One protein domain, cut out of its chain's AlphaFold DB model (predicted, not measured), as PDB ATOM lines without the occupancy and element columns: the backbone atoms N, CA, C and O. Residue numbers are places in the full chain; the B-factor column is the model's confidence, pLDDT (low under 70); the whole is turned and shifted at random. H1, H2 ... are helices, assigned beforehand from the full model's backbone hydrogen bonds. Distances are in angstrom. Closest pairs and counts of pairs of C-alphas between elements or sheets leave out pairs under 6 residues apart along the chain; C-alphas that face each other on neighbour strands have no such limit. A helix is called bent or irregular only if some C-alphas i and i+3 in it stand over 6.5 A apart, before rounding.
ATOM      1  N   ARG A 656     -56.159  73.305  69.777       83.88
ATOM      2  CA  ARG A 656     -57.547  72.891  69.654       83.88
ATOM      3  C   ARG A 656     -57.621  71.454  69.169       83.88
ATOM      4  O   ARG A 656     -57.023  71.113  68.158       83.88
ATOM      5  N   SER A 657     -58.387  70.632  69.871       85.50
ATOM      6  CA  SER A 657     -58.578  69.237  69.487       85.50
ATOM      7  C   SER A 657     -59.744  69.063  68.507       85.50
ATOM      8  O   SER A 657     -60.708  69.835  68.547       85.50
ATOM      9  N   ARG A 658     -59.755  68.018  67.675       82.38
ATOM     10  CA  ARG A 658     -60.933  67.702  66.849       82.38
ATOM     11  C   ARG A 658     -62.102  67.238  67.708       82.38
ATOM     12  O   ARG A 658     -61.934  66.544  68.712       82.38
ATOM     13  N   THR A 659     -63.306  67.616  67.312       82.19
ATOM     14  CA  THR A 659     -64.561  67.191  67.941       82.19
ATOM     15  C   THR A 659     -65.504  66.717  66.859       82.19
ATOM     16  O   THR A 659     -65.587  67.337  65.801       82.19
ATOM     17  N   THR A 660     -66.227  65.644  67.141       80.62
ATOM     18  CA  THR A 660     -67.293  65.159  66.269       80.62
ATOM     19  C   THR A 660     -68.614  65.667  66.817       80.62
ATOM     20  O   THR A 660     -68.812  65.665  68.031       80.62
ATOM     21  N   VAL A 661     -69.504  66.103  65.930       83.06
ATOM     22  CA  VAL A 661     -70.869  66.453  66.322       83.06
ATOM     23  C   VAL A 661     -71.565  65.187  66.842       83.06
ATOM     24  O   VAL A 661     -71.549  64.178  66.125       83.06
ATOM     25  N   PRO A 662     -72.154  65.211  68.052       83.62
ATOM     26  CA  PRO A 662     -72.845  64.063  68.625       83.62
ATOM     27  C   PRO A 662     -73.881  63.453  67.684       83.62
ATOM     28  O   PRO A 662     -74.625  64.168  67.002       83.62
ATOM     29  N   LYS A 663     -73.926  62.117  67.632       78.00
ATOM     30  CA  LYS A 663     -74.845  61.404  66.734       78.00
ATOM     31  C   LYS A 663     -76.282  61.518  67.244       78.00
ATOM     32  O   LYS A 663     -76.555  61.378  68.432       78.00
ATOM     33  N   LEU A 664     -77.210  61.737  66.316       75.62
ATOM     34  CA  LEU A 664     -78.639  61.814  66.610       75.62
ATOM     35  C   LEU A 664     -79.227  60.409  66.807       75.62
ATOM     36  O   LEU A 664     -78.971  59.504  66.014       75.62
ATOM     37  N   LEU A 665     -80.047  60.240  67.846       68.06
ATOM     38  CA  LEU A 665     -80.630  58.956  68.252       68.06
ATOM     39  C   LEU A 665     -81.891  58.558  67.455       68.06
ATOM     40  O   LEU A 665     -82.293  57.396  67.506       68.06
ATOM     41  N   LYS A 666     -82.526  59.494  66.725       65.62
ATOM     42  CA  LYS A 666     -83.724  59.291  65.870       65.62
ATOM     43  C   LYS A 666     -83.728  60.255  64.667       65.62
ATOM     44  O   LYS A 666     -82.931  61.191  64.652       65.62
ATOM     45  N   SER A 667     -84.618  60.049  63.679       58.50
ATOM     46  CA  SER A 667     -84.766  60.937  62.507       58.50
ATOM     47  C   SER A 667     -85.219  62.335  62.937       58.50
ATOM     48  O   SER A 667     -86.400  62.607  63.151       58.50
ATOM     49  N   PHE A 668     -84.244  63.215  63.099       63.25
ATOM     50  CA  PHE A 668     -84.419  64.616  63.438       63.25
ATOM     51  C   PHE A 668     -84.606  65.438  62.154       63.25
ATOM     52  O   PHE A 668     -83.858  66.376  61.921       63.25
ATOM     53  N   ASP A 669     -85.518  65.040  61.261       65.06
ATOM     54  CA  ASP A 669     -85.549  65.589  59.893       65.06
ATOM     55  C   ASP A 669     -86.225  66.966  59.810       65.06
ATOM     56  O   ASP A 669     -85.805  67.800  59.016       65.06
ATOM     57  N   GLU A 670     -87.212  67.244  60.668       69.88
ATOM     58  CA  GLU A 670     -88.024  68.472  60.608       69.88
ATOM     59  C   GLU A 670     -87.238  69.746  60.973       69.88
ATOM     60  O   GLU A 670     -87.455  70.798  60.381       69.88
ATOM     61  N   TYR A 671     -86.265  69.646  61.889       77.44
ATOM     62  CA  TYR A 671     -85.478  70.791  62.378       77.44
ATOM     63  C   TYR A 671     -83.970  70.633  62.137       77.44
ATOM     64  O   TYR A 671     -83.162  71.375  62.708       77.44
ATOM     65  N   ARG A 672     -83.559  69.671  61.299       79.50
ATOM     66  CA  ARG A 672     -82.140  69.384  61.050       79.50
ATOM     67  C   ARG A 672     -81.408  70.597  60.508       79.50
ATOM     68  O   ARG A 672     -80.372  70.971  61.044       79.50
ATOM     69  N   GLU A 673     -81.943  71.207  59.459       83.19
ATOM     70  CA  GLU A 673     -81.279  72.307  58.759       83.19
ATOM     71  C   GLU A 673     -81.115  73.534  59.661       83.19
ATOM     72  O   GLU A 673     -80.050  74.146  59.678       83.19
ATOM     73  N   ILE A 674     -82.130  73.848  60.474       86.62
ATOM     74  CA  ILE A 674     -82.109  75.023  61.350       86.62
ATOM     75  C   ILE A 674     -81.227  74.826  62.593       86.62
ATOM     76  O   ILE A 674     -80.618  75.786  63.063       86.62
ATOM     77  N   LEU A 675     -81.109  73.597  63.119       87.81
ATOM     78  CA  LEU A 675     -80.312  73.312  64.320       87.81
ATOM     79  C   LEU A 675     -78.886  72.823  64.042       87.81
ATOM     80  O   LEU A 675     -78.050  72.922  64.941       87.81
ATOM     81  N   THR A 676     -78.571  72.354  62.829       88.94
ATOM     82  CA  THR A 676     -77.207  71.914  62.466       88.94
ATOM     83  C   THR A 676     -76.151  72.992  62.755       88.94
ATOM     84  O   THR A 676     -75.189  72.668  63.450       88.94
ATOM     85  N   PRO A 677     -76.340  74.279  62.387       90.69
ATOM     86  CA  PRO A 677     -75.370  75.329  62.711       90.69
ATOM     87  C   PRO A 677     -75.142  75.508  64.218       90.69
ATOM     88  O   PRO A 677     -74.028  75.782  64.660       90.69
ATOM     89  N   LEU A 678     -76.188  75.321  65.034       91.75
ATOM     90  CA  LEU A 678     -76.083  75.392  66.493       91.75
ATOM     91  C   LEU A 678     -75.348  74.173  67.069       91.75
ATOM     92  O   LEU A 678     -74.543  74.331  67.987       91.75
ATOM     93  N   MET A 679     -75.595  72.976  66.529       90.19
ATOM     94  CA  MET A 679     -74.887  71.748  66.909       90.19
ATOM     95  C   MET A 679     -73.402  71.824  66.553       90.19
ATOM     96  O   MET A 679     -72.560  71.476  67.379       90.19
ATOM     97  N   GLU A 680     -73.076  72.305  65.354       90.81
ATOM     98  CA  GLU A 680     -71.702  72.518  64.895       90.81
ATOM     99  C   GLU A 680     -70.990  73.544  65.771       90.81
ATOM    100  O   GLU A 680     -69.901  73.262  66.269       90.81
ATOM    101  N   PHE A 681     -71.632  74.683  66.061       92.94
ATOM    102  CA  PHE A 681     -71.075  75.691  66.959       92.94
ATOM    103  C   PHE A 681     -70.823  75.131  68.363       92.94
ATOM    104  O   PHE A 681     -69.736  75.299  68.913       92.94
ATOM    105  N   ALA A 682     -71.807  74.448  68.956       92.12
ATOM    106  CA  ALA A 682     -71.675  73.888  70.297       92.12
ATOM    107  C   ALA A 682     -70.599  72.794  70.359       92.12
ATOM    108  O   ALA A 682     -69.840  72.738  71.325       92.12
ATOM    109  N   SER A 683     -70.482  71.977  69.310       91.12
ATOM    110  CA  SER A 683     -69.444  70.943  69.205       91.12
ATOM    111  C   SER A 683     -68.059  71.569  69.060       91.12
ATOM    112  O   SER A 683     -67.093  71.151  69.698       91.12
ATOM    113  N   ASP A 684     -67.966  72.624  68.255       89.00
ATOM    114  CA  ASP A 684     -66.729  73.342  68.008       89.00
ATOM    115  C   ASP A 684     -66.275  74.137  69.242       89.00
ATOM    116  O   ASP A 684     -65.097  74.109  69.588       89.00
ATOM    117  N   ARG A 685     -67.165  74.830  69.958       90.75
ATOM    118  CA  ARG A 685     -66.802  75.734  71.072       90.75
ATOM    119  C   ARG A 685     -66.933  75.111  72.462       90.75
ATOM    120  O   ARG A 685     -66.351  75.636  73.407       90.75
ATOM    121  N   GLY A 686     -67.675  74.013  72.607       92.44
ATOM    122  CA  GLY A 686     -68.009  73.416  73.908       92.44
ATOM    123  C   GLY A 686     -68.938  74.284  74.758       92.44
ATOM    124  O   GLY A 686     -69.013  74.117  75.968       92.44
ATOM    125  N   ARG A 687     -69.614  75.251  74.134       94.06
ATOM    126  CA  ARG A 687     -70.560  76.174  74.769       94.06
ATOM    127  C   ARG A 687     -71.586  76.663  73.752       94.06
ATOM    128  O   ARG A 687     -71.371  76.564  72.548       94.06
ATOM    129  N   LEU A 688     -72.660  77.275  74.241       93.19
ATOM    130  CA  LEU A 688     -73.640  77.949  73.387       93.19
ATOM    131  C   LEU A 688     -73.121  79.304  72.866       93.19
ATOM    132  O   LEU A 688     -72.294  79.933  73.544       93.19
ATOM    133  N   PRO A 689     -73.599  79.762  71.691       93.44
ATOM    134  CA  PRO A 689     -73.231  81.066  71.154       93.44
ATOM    135  C   PRO A 689     -73.763  82.200  72.031       93.44
ATOM    136  O   PRO A 689     -74.845  82.095  72.617       93.44
ATOM    137  N   VAL A 690     -72.992  83.285  72.119       91.56
ATOM    138  CA  VAL A 690     -73.491  84.574  72.622       91.56
ATOM    139  C   VAL A 690     -74.002  85.426  71.449       91.56
ATOM    140  O   VAL A 690     -73.664  85.116  70.303       91.56
ATOM    141  N   PRO A 691     -74.796  86.488  71.698       87.75
ATOM    142  CA  PRO A 691     -75.385  87.281  70.622       87.75
ATOM    143  C   PRO A 691     -74.351  87.773  69.602       87.75
ATOM    144  O   PRO A 691     -73.365  88.412  69.979       87.75
ATOM    145  N   GLY A 692     -74.589  87.477  68.322       85.88
ATOM    146  CA  GLY A 692     -73.737  87.881  67.198       85.88
ATOM    147  C   GLY A 692     -72.636  86.890  66.794       85.88
ATOM    148  O   GLY A 692     -71.951  87.143  65.806       85.88
ATOM    149  N   GLU A 693     -72.459  85.764  67.494       90.25
ATOM    150  CA  GLU A 693     -71.483  84.728  67.100       90.25
ATOM    151  C   GLU A 693     -72.019  83.732  66.061       90.25
ATOM    152  O   GLU A 693     -71.231  83.042  65.415       90.25
ATOM    153  N   LEU A 694     -73.343  83.646  65.895       91.31
ATOM    154  CA  LEU A 694     -73.986  82.719  64.967       91.31
ATOM    155  C   LEU A 694     -74.874  83.492  63.976       91.31
ATOM    156  O   LEU A 694     -75.901  84.031  64.386       91.31
ATOM    157  N   PRO A 695     -74.547  83.529  62.671       89.69
ATOM    158  CA  PRO A 695     -75.348  84.250  61.676       89.69
ATOM    159  C   PRO A 695     -76.815  83.796  61.604       89.69
ATOM    160  O   PRO A 695     -77.706  84.597  61.335       89.69
ATOM    161  N   GLN A 696     -77.074  82.515  61.873       91.00
ATOM    162  CA  GLN A 696     -78.402  81.894  61.858       91.00
ATOM    163  C   GLN A 696     -79.195  82.122  63.159       91.00
ATOM    164  O   GLN A 696     -80.324  81.645  63.280       91.00
ATOM    165  N   GLU A 697     -78.639  82.860  64.127       90.19
ATOM    166  CA  GLU A 697     -79.280  83.161  65.412       90.19
ATOM    167  C   GLU A 697     -80.719  83.703  65.269       90.19
ATOM    168  O   GLU A 697     -81.599  83.164  65.947       90.19
ATOM    169  N   PRO A 698     -81.036  84.665  64.372       90.25
ATOM    170  CA  PRO A 698     -82.402  85.179  64.237       90.25
ATOM    171  C   PRO A 698     -83.418  84.114  63.807       90.25
ATOM    172  O   PRO A 698     -84.538  84.101  64.311       90.25
ATOM    173  N   ALA A 699     -83.023  83.203  62.910       89.44
ATOM    174  CA  ALA A 699     -83.891  82.130  62.428       89.44
ATOM    175  C   ALA A 699     -84.185  81.114  63.543       89.44
ATOM    176  O   ALA A 699     -85.335  80.749  63.768       89.44
ATOM    177  N   ILE A 700     -83.158  80.723  64.306       89.00
ATOM    178  CA  ILE A 700     -83.308  79.794  65.435       89.00
ATOM    179  C   ILE A 700     -84.175  80.416  66.541       89.00
ATOM    180  O   ILE A 700     -85.001  79.736  67.149       89.00
ATOM    181  N   ILE A 701     -84.008  81.714  66.815       90.94
ATOM    182  CA  ILE A 701     -84.815  82.429  67.812       90.94
ATOM    183  C   ILE A 701     -86.276  82.546  67.370       90.94
ATOM    184  O   ILE A 701     -87.156  82.398  68.217       90.94
ATOM    185  N   ALA A 702     -86.551  82.783  66.085       90.12
ATOM    186  CA  ALA A 702     -87.920  82.865  65.574       90.12
ATOM    187  C   ALA A 702     -88.708  81.564  65.809       90.12
ATOM    188  O   ALA A 702     -89.874  81.628  66.194       90.12
ATOM    189  N   GLU A 703     -88.053  80.411  65.655       89.56
ATOM    190  CA  GLU A 703     -88.681  79.094  65.807       89.56
ATOM    191  C   GLU A 703     -88.758  78.632  67.278       89.56
ATOM    192  O   GLU A 703     -89.805  78.214  67.767       89.56
ATOM    193  N   PHE A 704     -87.659  78.746  68.036       89.00
ATOM    194  CA  PHE A 704     -87.540  78.155  69.384       89.00
ATOM    195  C   PHE A 704     -87.625  79.177  70.532       89.00
ATOM    196  O   PHE A 704     -87.575  78.827  71.720       89.00
ATOM    197  N   GLY A 705     -87.706  80.468  70.211       89.50
ATOM    198  CA  GLY A 705     -87.737  81.595  71.144       89.50
ATOM    199  C   GLY A 705     -86.377  81.981  71.738       89.50
ATOM    200  O   GLY A 705     -86.146  83.157  71.998       89.50
ATOM    201  N   ASN A 706     -85.469  81.029  71.996       90.50
ATOM    202  CA  ASN A 706     -84.070  81.310  72.357       90.50
ATOM    203  C   ASN A 706     -83.136  80.108  72.121       90.50
ATOM    204  O   ASN A 706     -83.571  78.955  72.104       90.50
ATOM    205  N   LEU A 707     -81.829  80.382  72.042       90.31
ATOM    206  CA  LEU A 707     -80.785  79.380  71.788       90.31
ATOM    207  C   LEU A 707     -80.709  78.270  72.854       90.31
ATOM    208  O   LEU A 707     -80.408  77.127  72.525       90.31
ATOM    209  N   ARG A 708     -81.016  78.558  74.129       90.94
ATOM    210  CA  ARG A 708     -81.008  77.532  75.193       90.94
ATOM    211  C   ARG A 708     -82.143  76.528  75.019       90.94
ATOM    212  O   ARG A 708     -81.945  75.343  75.268       90.94
ATOM    213  N   ARG A 709     -83.326  76.988  74.603       90.62
ATOM    214  CA  ARG A 709     -84.462  76.112  74.282       90.62
ATOM    215  C   ARG A 709     -84.163  75.265  73.054       90.62
ATOM    216  O   ARG A 709     -84.349  74.058  73.129       90.62
ATOM    217  N   ALA A 710     -83.621  75.870  71.997       89.75
ATOM    218  CA  ALA A 710     -83.168  75.143  70.812       89.75
ATOM    219  C   ALA A 710     -82.154  74.041  71.172       89.75
ATOM    220  O   ALA A 710     -82.292  72.897  70.749       89.75
ATOM    221  N   PHE A 711     -81.182  74.343  72.040       90.81
ATOM    222  CA  PHE A 711     -80.218  73.340  72.493       90.81
ATOM    223  C   PHE A 711     -80.816  72.274  73.416       90.81
ATOM    224  O   PHE A 711     -80.407  71.118  73.364       90.81
ATOM    225  N   LYS A 712     -81.822  72.616  74.228       89.94
ATOM    226  CA  LYS A 712     -82.556  71.617  75.014       89.94
ATOM    227  C   LYS A 712     -83.226  70.581  74.110       89.94
ATOM    228  O   LYS A 712     -83.157  69.401  74.426       89.94
ATOM    229  N   VAL A 713     -83.793  71.015  72.982       87.81
ATOM    230  CA  VAL A 713     -84.325  70.098  71.964       87.81
ATOM    231  C   VAL A 713     -83.204  69.201  71.431       87.81
ATOM    232  O   VAL A 713     -83.363  67.990  71.441       87.81
ATOM    233  N   ILE A 714     -82.034  69.744  71.071       88.12
ATOM    234  CA  ILE A 714     -80.875  68.935  70.632       88.12
ATOM    235  C   ILE A 714     -80.510  67.850  71.665       88.12
ATOM    236  O   ILE A 714     -80.278  66.698  71.291       88.12
ATOM    237  N   MET A 715     -80.497  68.184  72.960       87.19
ATOM    238  CA  MET A 715     -80.191  67.228  74.037       87.19
ATOM    239  C   MET A 715     -81.226  66.103  74.185       87.19
ATOM    240  O   MET A 715     -80.876  65.034  74.667       87.19
ATOM    241  N   GLU A 716     -82.480  66.297  73.765       85.81
ATOM    242  CA  GLU A 716     -83.493  65.226  73.772       85.81
ATOM    243  C   GLU A 716     -83.220  64.158  72.696       85.81
ATOM    244  O   GLU A 716     -83.676  63.020  72.821       85.81
ATOM    245  N   PHE A 717     -82.443  64.501  71.662       85.06
ATOM    246  CA  PHE A 717     -82.129  63.626  70.526       85.06
ATOM    247  C   PHE A 717     -80.653  63.217  70.440       85.06
ATOM    248  O   PHE A 717     -80.267  62.559  69.475       85.06
ATOM    249  N   THR A 718     -79.831  63.566  71.428       86.88
ATOM    250  CA  THR A 718     -78.397  63.232  71.499       86.88
ATOM    251  C   THR A 718     -78.041  62.691  72.885       86.88
ATOM    252  O   THR A 718     -78.827  62.811  73.821       86.88
ATOM    253  N   HIS A 719     -76.865  62.077  73.037       85.19
ATOM    254  CA  HIS A 719     -76.379  61.639  74.347       85.19
ATOM    255  C   HIS A 719     -75.786  62.825  75.137       85.19
ATOM    256  O   HIS A 719     -74.811  63.421  74.673       85.19
ATOM    257  N   PRO A 720     -76.309  63.169  76.334       86.62
ATOM    258  CA  PRO A 720     -75.794  64.291  77.129       86.62
ATOM    259  C   PRO A 720     -74.306  64.164  77.491       86.62
ATOM    260  O   PRO A 720     -73.579  65.154  77.473       86.62
ATOM    261  N   GLU A 721     -73.842  62.938  77.742       88.88
ATOM    262  CA  GLU A 721     -72.447  62.625  78.082       88.88
ATOM    263  C   GLU A 721     -71.462  63.029  76.968       88.88
ATOM    264  O   GLU A 721     -70.344  63.457  77.253       88.88
ATOM    265  N   GLU A 722     -71.877  62.974  75.694       89.62
ATOM    266  CA  GLU A 722     -71.040  63.408  74.567       89.62
ATOM    267  C   GLU A 722     -70.816  64.929  74.591       89.62
ATOM    268  O   GLU A 722     -69.710  65.402  74.319       89.62
ATOM    269  N   TRP A 723     -71.828  65.710  74.985       91.75
ATOM    270  CA  TRP A 723     -71.708  67.166  75.126       91.75
ATOM    271  C   TRP A 723     -70.858  67.571  76.332       91.75
ATOM    272  O   TRP A 723     -70.073  68.520  76.243       91.75
ATOM    273  N   GLU A 724     -70.968  66.849  77.449       91.56
ATOM    274  CA  GLU A 724     -70.089  67.041  78.608       91.56
ATOM    275  C   GLU A 724     -68.632  66.718  78.254       91.56
ATOM    276  O   GLU A 724     -67.735  67.505  78.567       91.56
ATOM    277  N   ALA A 725     -68.392  65.632  77.512       90.38
ATOM    278  CA  ALA A 725     -67.064  65.276  77.023       90.38
ATOM    279  C   ALA A 725     -66.484  66.344  76.078       90.38
ATOM    280  O   ALA A 725     -65.309  66.694  76.199       90.38
ATOM    281  N   ILE A 726     -67.297  66.911  75.176       92.38
ATOM    282  CA  ILE A 726     -66.896  68.042  74.322       92.38
ATOM    283  C   ILE A 726     -66.527  69.259  75.178       92.38
ATOM    284  O   ILE A 726     -65.478  69.871  74.962       92.38
ATOM    285  N   THR A 727     -67.360  69.598  76.164       93.81
ATOM    286  CA  THR A 727     -67.138  70.733  77.071       93.81
ATOM    287  C   THR A 727     -65.823  70.570  77.835       93.81
ATOM    288  O   THR A 727     -64.987  71.477  77.840       93.81
ATOM    289  N   GLU A 728     -65.580  69.392  78.416       92.88
ATOM    290  CA  GLU A 728     -64.344  69.095  79.141       92.88
ATOM    291  C   GLU A 728     -63.121  69.094  78.216       92.88
ATOM    292  O   GLU A 728     -62.076  69.648  78.563       92.88
ATOM    293  N   LYS A 729     -63.250  68.555  76.997       91.88
ATOM    294  CA  LYS A 729     -62.187  68.586  75.982       91.88
ATOM    295  C   LYS A 729     -61.798  70.024  75.628       91.88
ATOM    296  O   LYS A 729     -60.611  70.346  75.582       91.88
ATOM    297  N   ARG A 730     -62.777  70.920  75.471       93.12
ATOM    298  CA  ARG A 730     -62.538  72.352  75.218       93.12
ATOM    299  C   ARG A 730     -61.936  73.070  76.416       93.12
ATOM    300  O   ARG A 730     -61.039  73.893  76.246       93.12
ATOM    301  N   ARG A 731     -62.348  72.711  77.632       94.19
ATOM    302  CA  ARG A 731     -61.728  73.206  78.865       94.19
ATOM    303  C   ARG A 731     -60.243  72.823  78.928       94.19
ATOM    304  O   ARG A 731     -59.403  73.685  79.184       94.19
ATOM    305  N   LYS A 732     -59.903  71.568  78.616       93.44
ATOM    306  CA  LYS A 732     -58.518  71.068  78.522       93.44
ATOM    307  C   LYS A 732     -57.697  71.784  77.435       93.44
ATOM    308  O   LYS A 732     -56.543  72.140  77.687       93.44
ATOM    309  N   ASP A 733     -58.283  72.040  76.265       93.38
ATOM    310  CA  ASP A 733     -57.642  72.798  75.176       93.38
ATOM    311  C   ASP A 733     -57.279  74.223  75.619       93.38
ATOM    312  O   ASP A 733     -56.138  74.660  75.454       93.38
ATOM    313  N   ILE A 734     -58.221  74.929  76.257       93.00
ATOM    314  CA  ILE A 734     -57.993  76.292  76.757       93.00
ATOM    315  C   ILE A 734     -56.951  76.306  77.877       93.00
ATOM    316  O   ILE A 734     -56.093  77.184  77.879       93.00
ATOM    317  N   LEU A 735     -56.975  75.337  78.801       93.62
ATOM    318  CA  LEU A 735     -55.938  75.220  79.833       93.62
ATOM    319  C   LEU A 735     -54.550  75.026  79.218       93.62
ATOM    320  O   LEU A 735     -53.606  75.680  79.650       93.62
ATOM    321  N   THR A 736     -54.440  74.179  78.192       93.50
ATOM    322  CA  THR A 736     -53.183  73.942  77.468       93.50
ATOM    323  C   THR A 736     -52.691  75.225  76.796       93.50
ATOM    324  O   THR A 736     -51.535  75.612  76.963       93.50
ATOM    325  N   TYR A 737     -53.582  75.924  76.092       91.69
ATOM    326  CA  TYR A 737     -53.275  77.199  75.449       91.69
ATOM    327  C   TYR A 737     -52.821  78.265  76.459       91.69
ATOM    328  O   TYR A 737     -51.779  78.894  76.255       91.69
ATOM    329  N   ILE A 738     -53.553  78.444  77.564       92.06
ATOM    330  CA  ILE A 738     -53.201  79.400  78.623       92.06
ATOM    331  C   ILE A 738     -51.855  79.025  79.249       92.06
ATOM    332  O   ILE A 738     -51.022  79.907  79.438       92.06
ATOM    333  N   ALA A 739     -51.624  77.740  79.540       92.50
ATOM    334  CA  ALA A 739     -50.387  77.244  80.142       92.50
ATOM    335  C   ALA A 739     -49.161  77.576  79.286       92.50
ATOM    336  O   ALA A 739     -48.214  78.184  79.780       92.50
ATOM    337  N   VAL A 740     -49.196  77.237  77.994       89.56
ATOM    338  CA  VAL A 740     -48.066  77.480  77.085       89.56
ATOM    339  C   VAL A 740     -47.868  78.975  76.823       89.56
ATOM    340  O   VAL A 740     -46.736  79.454  76.807       89.56
ATOM    341  N   THR A 741     -48.954  79.732  76.650       85.00
ATOM    342  CA  THR A 741     -48.877  81.166  76.328       85.00
ATOM    343  C   THR A 741     -48.373  81.984  77.520       85.00
ATOM    344  O   THR A 741     -47.454  82.792  77.376       85.00
ATOM    345  N   ASN A 742     -48.927  81.751  78.715       86.44
ATOM    346  CA  ASN A 742     -48.581  82.528  79.905       86.44
ATOM    347  C   ASN A 742     -47.210  82.171  80.495       86.44
ATOM    348  O   ASN A 742     -46.704  82.965  81.285       86.44
ATOM    349  N   LEU A 743     -46.611  81.035  80.112       80.69
ATOM    350  CA  LEU A 743     -45.265  80.654  80.548       80.69
ATOM    351  C   LEU A 743     -44.213  81.690  80.131       80.69
ATOM    352  O   LEU A 743     -43.332  82.023  80.917       80.69
ATOM    353  N   LEU A 744     -44.317  82.206  78.903       70.12
ATOM    354  CA  LEU A 744     -43.402  83.228  78.392       70.12
ATOM    355  C   LEU A 744     -43.870  84.630  78.781       70.12
ATOM    356  O   LEU A 744     -43.089  85.444  79.273       70.12
ATOM    357  N   LYS A 745     -45.154  84.924  78.548       76.44
ATOM    358  CA  LYS A 745     -45.724  86.246  78.800       76.44
ATOM    359  C   LYS A 745     -47.193  86.136  79.163       76.44
ATOM    360  O   LYS A 745     -48.020  85.724  78.355       76.44
ATOM    361  N   ARG A 746     -47.539  86.582  80.370       82.00
ATOM    362  CA  ARG A 746     -48.926  86.588  80.841       82.00
ATOM    363  C   ARG A 746     -49.793  87.508  79.977       82.00
ATOM    364  O   ARG A 746     -49.564  88.718  79.931       82.00
ATOM    365  N   VAL A 747     -50.819  86.948  79.340       83.44
ATOM    366  CA  VAL A 747     -51.769  87.704  78.513       83.44
ATOM    367  C   VAL A 747     -52.947  88.176  79.366       83.44
ATOM    368  O   VAL A 747     -53.467  87.447  80.213       83.44
ATOM    369  N   GLN A 748     -53.377  89.423  79.172       86.62
ATOM    370  CA  GLN A 748     -54.587  89.950  79.806       86.62
ATOM    371  C   GLN A 748     -55.823  89.504  79.022       86.62
ATOM    372  O   GLN A 748     -55.787  89.462  77.796       86.62
ATOM    373  N   LEU A 749     -56.934  89.234  79.716       87.44
ATOM    374  CA  LEU A 749     -58.179  88.773  79.086       87.44
ATOM    375  C   LEU A 749     -58.654  89.711  77.961       87.44
ATOM    376  O   LEU A 749     -59.115  89.235  76.934       87.44
ATOM    377  N   SER A 750     -58.496  91.027  78.130       86.81
ATOM    378  CA  SER A 750     -58.880  92.049  77.145       86.81
ATOM    379  C   SER A 750     -58.091  91.991  75.835       86.81
ATOM    380  O   SER A 750     -58.580  92.477  74.820       86.81
ATOM    381  N   HIS A 751     -56.886  91.417  75.845       84.25
ATOM    382  CA  HIS A 751     -56.042  91.265  74.656       84.25
ATOM    383  C   HIS A 751     -56.310  89.959  73.899       84.25
ATOM    384  O   HIS A 751     -55.752  89.752  72.823       84.25
ATOM    385  N   LEU A 752     -57.150  89.076  74.443       87.56
ATOM    386  CA  LEU A 752     -57.587  87.874  73.745       87.56
ATOM    387  C   LEU A 752     -58.712  88.215  72.752       87.56
ATOM    388  O   LEU A 752     -59.541  89.074  73.056       87.56
ATOM    389  N   PRO A 753     -58.795  87.530  71.599       87.69
ATOM    390  CA  PRO A 753     -59.945  87.602  70.704       87.69
ATOM    391  C   PRO A 753     -61.269  87.398  71.449       87.69
ATOM    392  O   PRO A 753     -61.353  86.565  72.356       87.69
ATOM    393  N   LEU A 754     -62.312  88.137  71.056       89.81
ATOM    394  CA  LEU A 754     -63.615  88.127  71.737       89.81
ATOM    395  C   LEU A 754     -64.199  86.712  71.857       89.81
ATOM    396  O   LEU A 754     -64.712  86.334  72.907       89.81
ATOM    397  N   GLU A 755     -64.030  85.911  70.808       89.31
ATOM    398  CA  GLU A 755     -64.425  84.506  70.758       89.31
ATOM    399  C   GLU A 755     -63.786  83.687  71.905       89.31
ATOM    400  O   GLU A 755     -64.497  82.965  72.608       89.31
ATOM    401  N   ILE A 756     -62.484  83.861  72.176       89.75
ATOM    402  CA  ILE A 756     -61.753  83.187  73.267       89.75
ATOM    403  C   ILE A 756     -62.170  83.749  74.630       89.75
ATOM    404  O   ILE A 756     -62.310  82.998  75.596       89.75
ATOM    405  N   GLN A 757     -62.408  85.061  74.734       92.94
ATOM    406  CA  GLN A 757     -62.920  85.654  75.973       92.94
ATOM    407  C   GLN A 757     -64.271  85.046  76.366       92.94
ATOM    408  O   GLN A 757     -64.501  84.754  77.541       92.94
ATOM    409  N   ASN A 758     -65.156  84.852  75.386       93.81
ATOM    410  CA  ASN A 758     -66.462  84.233  75.587       93.81
ATOM    411  C   ASN A 758     -66.326  82.756  75.973       93.81
ATOM    412  O   ASN A 758     -67.033  82.306  76.875       93.81
ATOM    413  N   ASP A 759     -65.378  82.026  75.377       93.50
ATOM    414  CA  ASP A 759     -65.087  80.643  75.772       93.50
ATOM    415  C   ASP A 759     -64.648  80.552  77.230       93.50
ATOM    416  O   ASP A 759     -65.204  79.772  77.998       93.50
ATOM    417  N   ILE A 760     -63.694  81.392  77.639       93.62
ATOM    418  CA  ILE A 760     -63.179  81.409  79.012       93.62
ATOM    419  C   ILE A 760     -64.299  81.722  80.007       93.62
ATOM    420  O   ILE A 760     -64.391  81.069  81.045       93.62
ATOM    421  N   LYS A 761     -65.159  82.704  79.702       93.88
ATOM    422  CA  LYS A 761     -66.288  83.088  80.567       93.88
ATOM    423  C   LYS A 761     -67.329  81.979  80.717       93.88
ATOM    424  O   LYS A 761     -67.969  81.907  81.759       93.88
ATOM    425  N   ALA A 762     -67.529  81.160  79.686       94.12
ATOM    426  CA  ALA A 762     -68.506  80.077  79.721       94.12
ATOM    427  C   ALA A 762     -67.946  78.789  80.345       94.12
ATOM    428  O   ALA A 762     -68.681  78.081  81.027       94.12
ATOM    429  N   LEU A 763     -66.666  78.484  80.109       94.69
ATOM    430  CA  LEU A 763     -66.041  77.209  80.486       94.69
ATOM    431  C   LEU A 763     -65.352  77.244  81.857       94.69
ATOM    432  O   LEU A 763     -65.029  76.190  82.409       94.69
ATOM    433  N   PHE A 764     -65.113  78.431  82.417       95.62
ATOM    434  CA  PHE A 764     -64.451  78.597  83.709       95.62
ATOM    435  C   PHE A 764     -65.191  79.602  84.595       95.62
ATOM    436  O   PHE A 764     -65.736  80.581  84.090       95.62
ATOM    437  N   PRO A 765     -65.124  79.451  85.935       93.06
ATOM    438  CA  PRO A 765     -65.691  80.437  86.858       93.06
ATOM    439  C   PRO A 765     -65.099  81.842  86.683       93.06
ATOM    440  O   PRO A 765     -65.780  82.846  86.872       93.06
ATOM    441  N   SER A 766     -63.806  81.924  86.356       93.25
ATOM    442  CA  SER A 766     -63.124  83.177  86.041       93.25
ATOM    443  C   SER A 766     -61.843  82.924  85.245       93.25
ATOM    444  O   SER A 766     -61.237  81.853  85.351       93.25
ATOM    445  N   TYR A 767     -61.360  83.942  84.522       94.00
ATOM    446  CA  TYR A 767     -60.046  83.882  83.867       94.00
ATOM    447  C   TYR A 767     -58.904  83.644  84.868       94.00
ATOM    448  O   TYR A 767     -57.949  82.929  84.570       94.00
ATOM    449  N   ARG A 768     -59.022  84.185  86.089       92.50
ATOM    450  CA  ARG A 768     -58.045  83.963  87.163       92.50
ATOM    451  C   ARG A 768     -57.983  82.491  87.561       92.50
ATOM    452  O   ARG A 768     -56.891  81.961  87.725       92.50
ATOM    453  N   THR A 769     -59.133  81.831  87.679       93.94
ATOM    454  CA  THR A 769     -59.207  80.395  87.974       93.94
ATOM    455  C   THR A 769     -58.556  79.580  86.860       93.94
ATOM    456  O   THR A 769     -57.730  78.725  87.154       93.94
ATOM    457  N   ALA A 770     -58.853  79.893  85.593       94.12
ATOM    458  CA  ALA A 770     -58.220  79.230  84.453       94.12
ATOM    459  C   ALA A 770     -56.687  79.392  84.466       94.12
ATOM    460  O   ALA A 770     -55.969  78.419  84.255       94.12
ATOM    461  N   CYS A 771     -56.182  80.590  84.794       92.75
ATOM    462  CA  CYS A 771     -54.743  80.828  84.950       92.75
ATOM    463  C   CYS A 771     -54.129  79.980  86.069       92.75
ATOM    464  O   CYS A 771     -53.102  79.361  85.838       92.75
ATOM    465  N   ILE A 772     -54.751  79.920  87.253       93.19
ATOM    466  CA  ILE A 772     -54.232  79.132  88.386       93.19
ATOM    467  C   ILE A 772     -54.164  77.644  88.022       93.19
ATOM    468  O   ILE A 772     -53.166  76.984  88.296       93.19
ATOM    469  N   MET A 773     -55.201  77.115  87.369       93.50
ATOM    470  CA  MET A 773     -55.218  75.719  86.922       93.50
ATOM    471  C   MET A 773     -54.136  75.440  85.869       93.50
ATOM    472  O   MET A 773     -53.483  74.400  85.913       93.50
ATOM    473  N   ALA A 774     -53.921  76.371  84.938       93.31
ATOM    474  CA  ALA A 774     -52.858  76.270  83.944       93.31
ATOM    475  C   ALA A 774     -51.457  76.341  84.588       93.31
ATOM    476  O   ALA A 774     -50.594  75.533  84.259       93.31
ATOM    477  N   GLU A 775     -51.247  77.252  85.543       91.25
ATOM    478  CA  GLU A 775     -50.002  77.390  86.317       91.25
ATOM    479  C   GLU A 775     -49.681  76.099  87.094       91.25
ATOM    480  O   GLU A 775     -48.532  75.658  87.108       91.25
ATOM    481  N   GLN A 776     -50.691  75.436  87.671       91.81
ATOM    482  CA  GLN A 776     -50.523  74.133  88.326       91.81
ATOM    483  C   GLN A 776     -50.044  73.047  87.354       91.81
ATOM    484  O   GLN A 776     -49.115  72.313  87.677       91.81
ATOM    485  N   LEU A 777     -50.629  72.968  86.152       91.12
ATOM    486  CA  LEU A 777     -50.205  72.004  85.128       91.12
ATOM    487  C   LEU A 777     -48.770  72.253  84.653       91.12
ATOM    488  O   LEU A 777     -48.029  71.302  84.429       91.12
ATOM    489  N   VAL A 778     -48.369  73.520  84.516       89.81
ATOM    490  CA  VAL A 778     -46.987  73.890  84.184       89.81
ATOM    491  C   VAL A 778     -46.030  73.467  85.296       89.81
ATOM    492  O   VAL A 778     -45.001  72.863  85.011       89.81
ATOM    493  N   PHE A 779     -46.368  73.741  86.559       88.69
ATOM    494  CA  PHE A 779     -45.539  73.347  87.701       88.69
ATOM    495  C   PHE A 779     -45.320  71.827  87.750       88.69
ATOM    496  O   PHE A 779     -44.212  71.363  88.013       88.69
ATOM    497  N   SER A 780     -46.352  71.053  87.408       89.38
ATOM    498  CA  SER A 780     -46.287  69.595  87.295       89.38
ATOM    499  C   SER A 780     -45.306  69.074  86.235       89.38
ATOM    500  O   SER A 780     -44.908  67.916  86.322       89.38
TER     501      SER A 780
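AT A GLANCE: This is residues 656 to 780 of the 981 residues of the protein "DNA phosphorothioation-associated putative methyltransferase" of Oscillatoria acuminata PCC 6304 (UniProt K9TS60). One long helix, H4, is the beam of an elongated all-helix domain, with H1, H2 and H3 clustered toward its beginning, H5 packed on its middle at residues 727 to 734, and H6 crossing it nearer its end at residues 735 to 743. The helices of these two groups mostly cross one another and do not line up as a bundle, and the stretch before H1, residues 656 to 671, has no named element and runs back beside H4 toward the first group. The printed part has 125 residues with six named helices, in the order H1 to H6, and no named strand. It is only just compact, close to loose, with a radius of gyration of the C-alphas of 16.2 A, and it spans 50 by 27 by 21 A.

HOW THE PARTS SIT: Begin with H4, residues 720 to 744, the longest helix. Look at its residues 735 to 743, which touch H6, residues 767 to 780, about perpendicular at 74 degrees; the closest C-alphas are those of Ala 739 and Ala 774, 4.6 A apart. Residues 727 to 734 of H4 touch H5, residues 754 to 763, at a steep tilt of 59 degrees, opposite ways, with the C-alphas of Arg 731 and Leu 763 closest at 6.1 A. H5 and H6 touch only at the corner, and only just, with 3 pairs of C-alphas within 8 A, the closest being Ile 760 and Tyr 767 at 6.3 A. Toward its other end, residues 723 to 730 of H4 touch residues 683 to 685 of H1, residues 672 to 685, the C-alphas of Ser 683 and Ile 726 being closest at 6.4 A; the tilt of 38 degrees, the same way, is only just steep. H1 is about perpendicular, at 83 degrees, to H3, residues 707 to 716, which it touches with the C-alphas of Leu 675 and Ala 710 closest at 7.3 A. H1 only just touches H2, residues 697 to 704, with 3 pairs of C-alphas within 8 A, the closest being Ile 674 and Ile 700 at 6.4 A. H2 and H3 touch only at the corner, with Phe 704 and Ala 710 the closest C-alphas at 5.5 A, and H3 and H4 meet only through their link. H6 is apart from H1, H2 and H3. In H2, H3, H5 and H6 every O i to N i+4 pair is within hydrogen-bond range; in H1 it is 8 of 10 and in H4 20 of 21.

IN THESE COORDINATES: Find C-alpha 720 at (-75.794, 64.291, 77.129); from there H4 runs 37.5 A to C-alpha 744 at (-43.402, 83.228, 78.392). H1 covers 19.4 A and is only just irregular, with C-alphas 674 and 677 6.9 A apart. H6 covers 20.1 A and ends at C-alpha 780, (-46.287, 69.595, 87.295). H2, H3 and H5 are shorter, at 10.4 A, 14.5 A and 14.2 A.

THE WHOLE: The two C-alphas farthest apart, those of Glu 670 and Phe 779, are 50.6 A apart. The printed part has no cut. The link from H1 to H2, 11 residues, is long, and the links H2 to H3, H3 to H4 and H5 to H6 are tight. The mean pLDDT of the printed part is 88.1; look for low confidence, under 70, at residues 665 to 670.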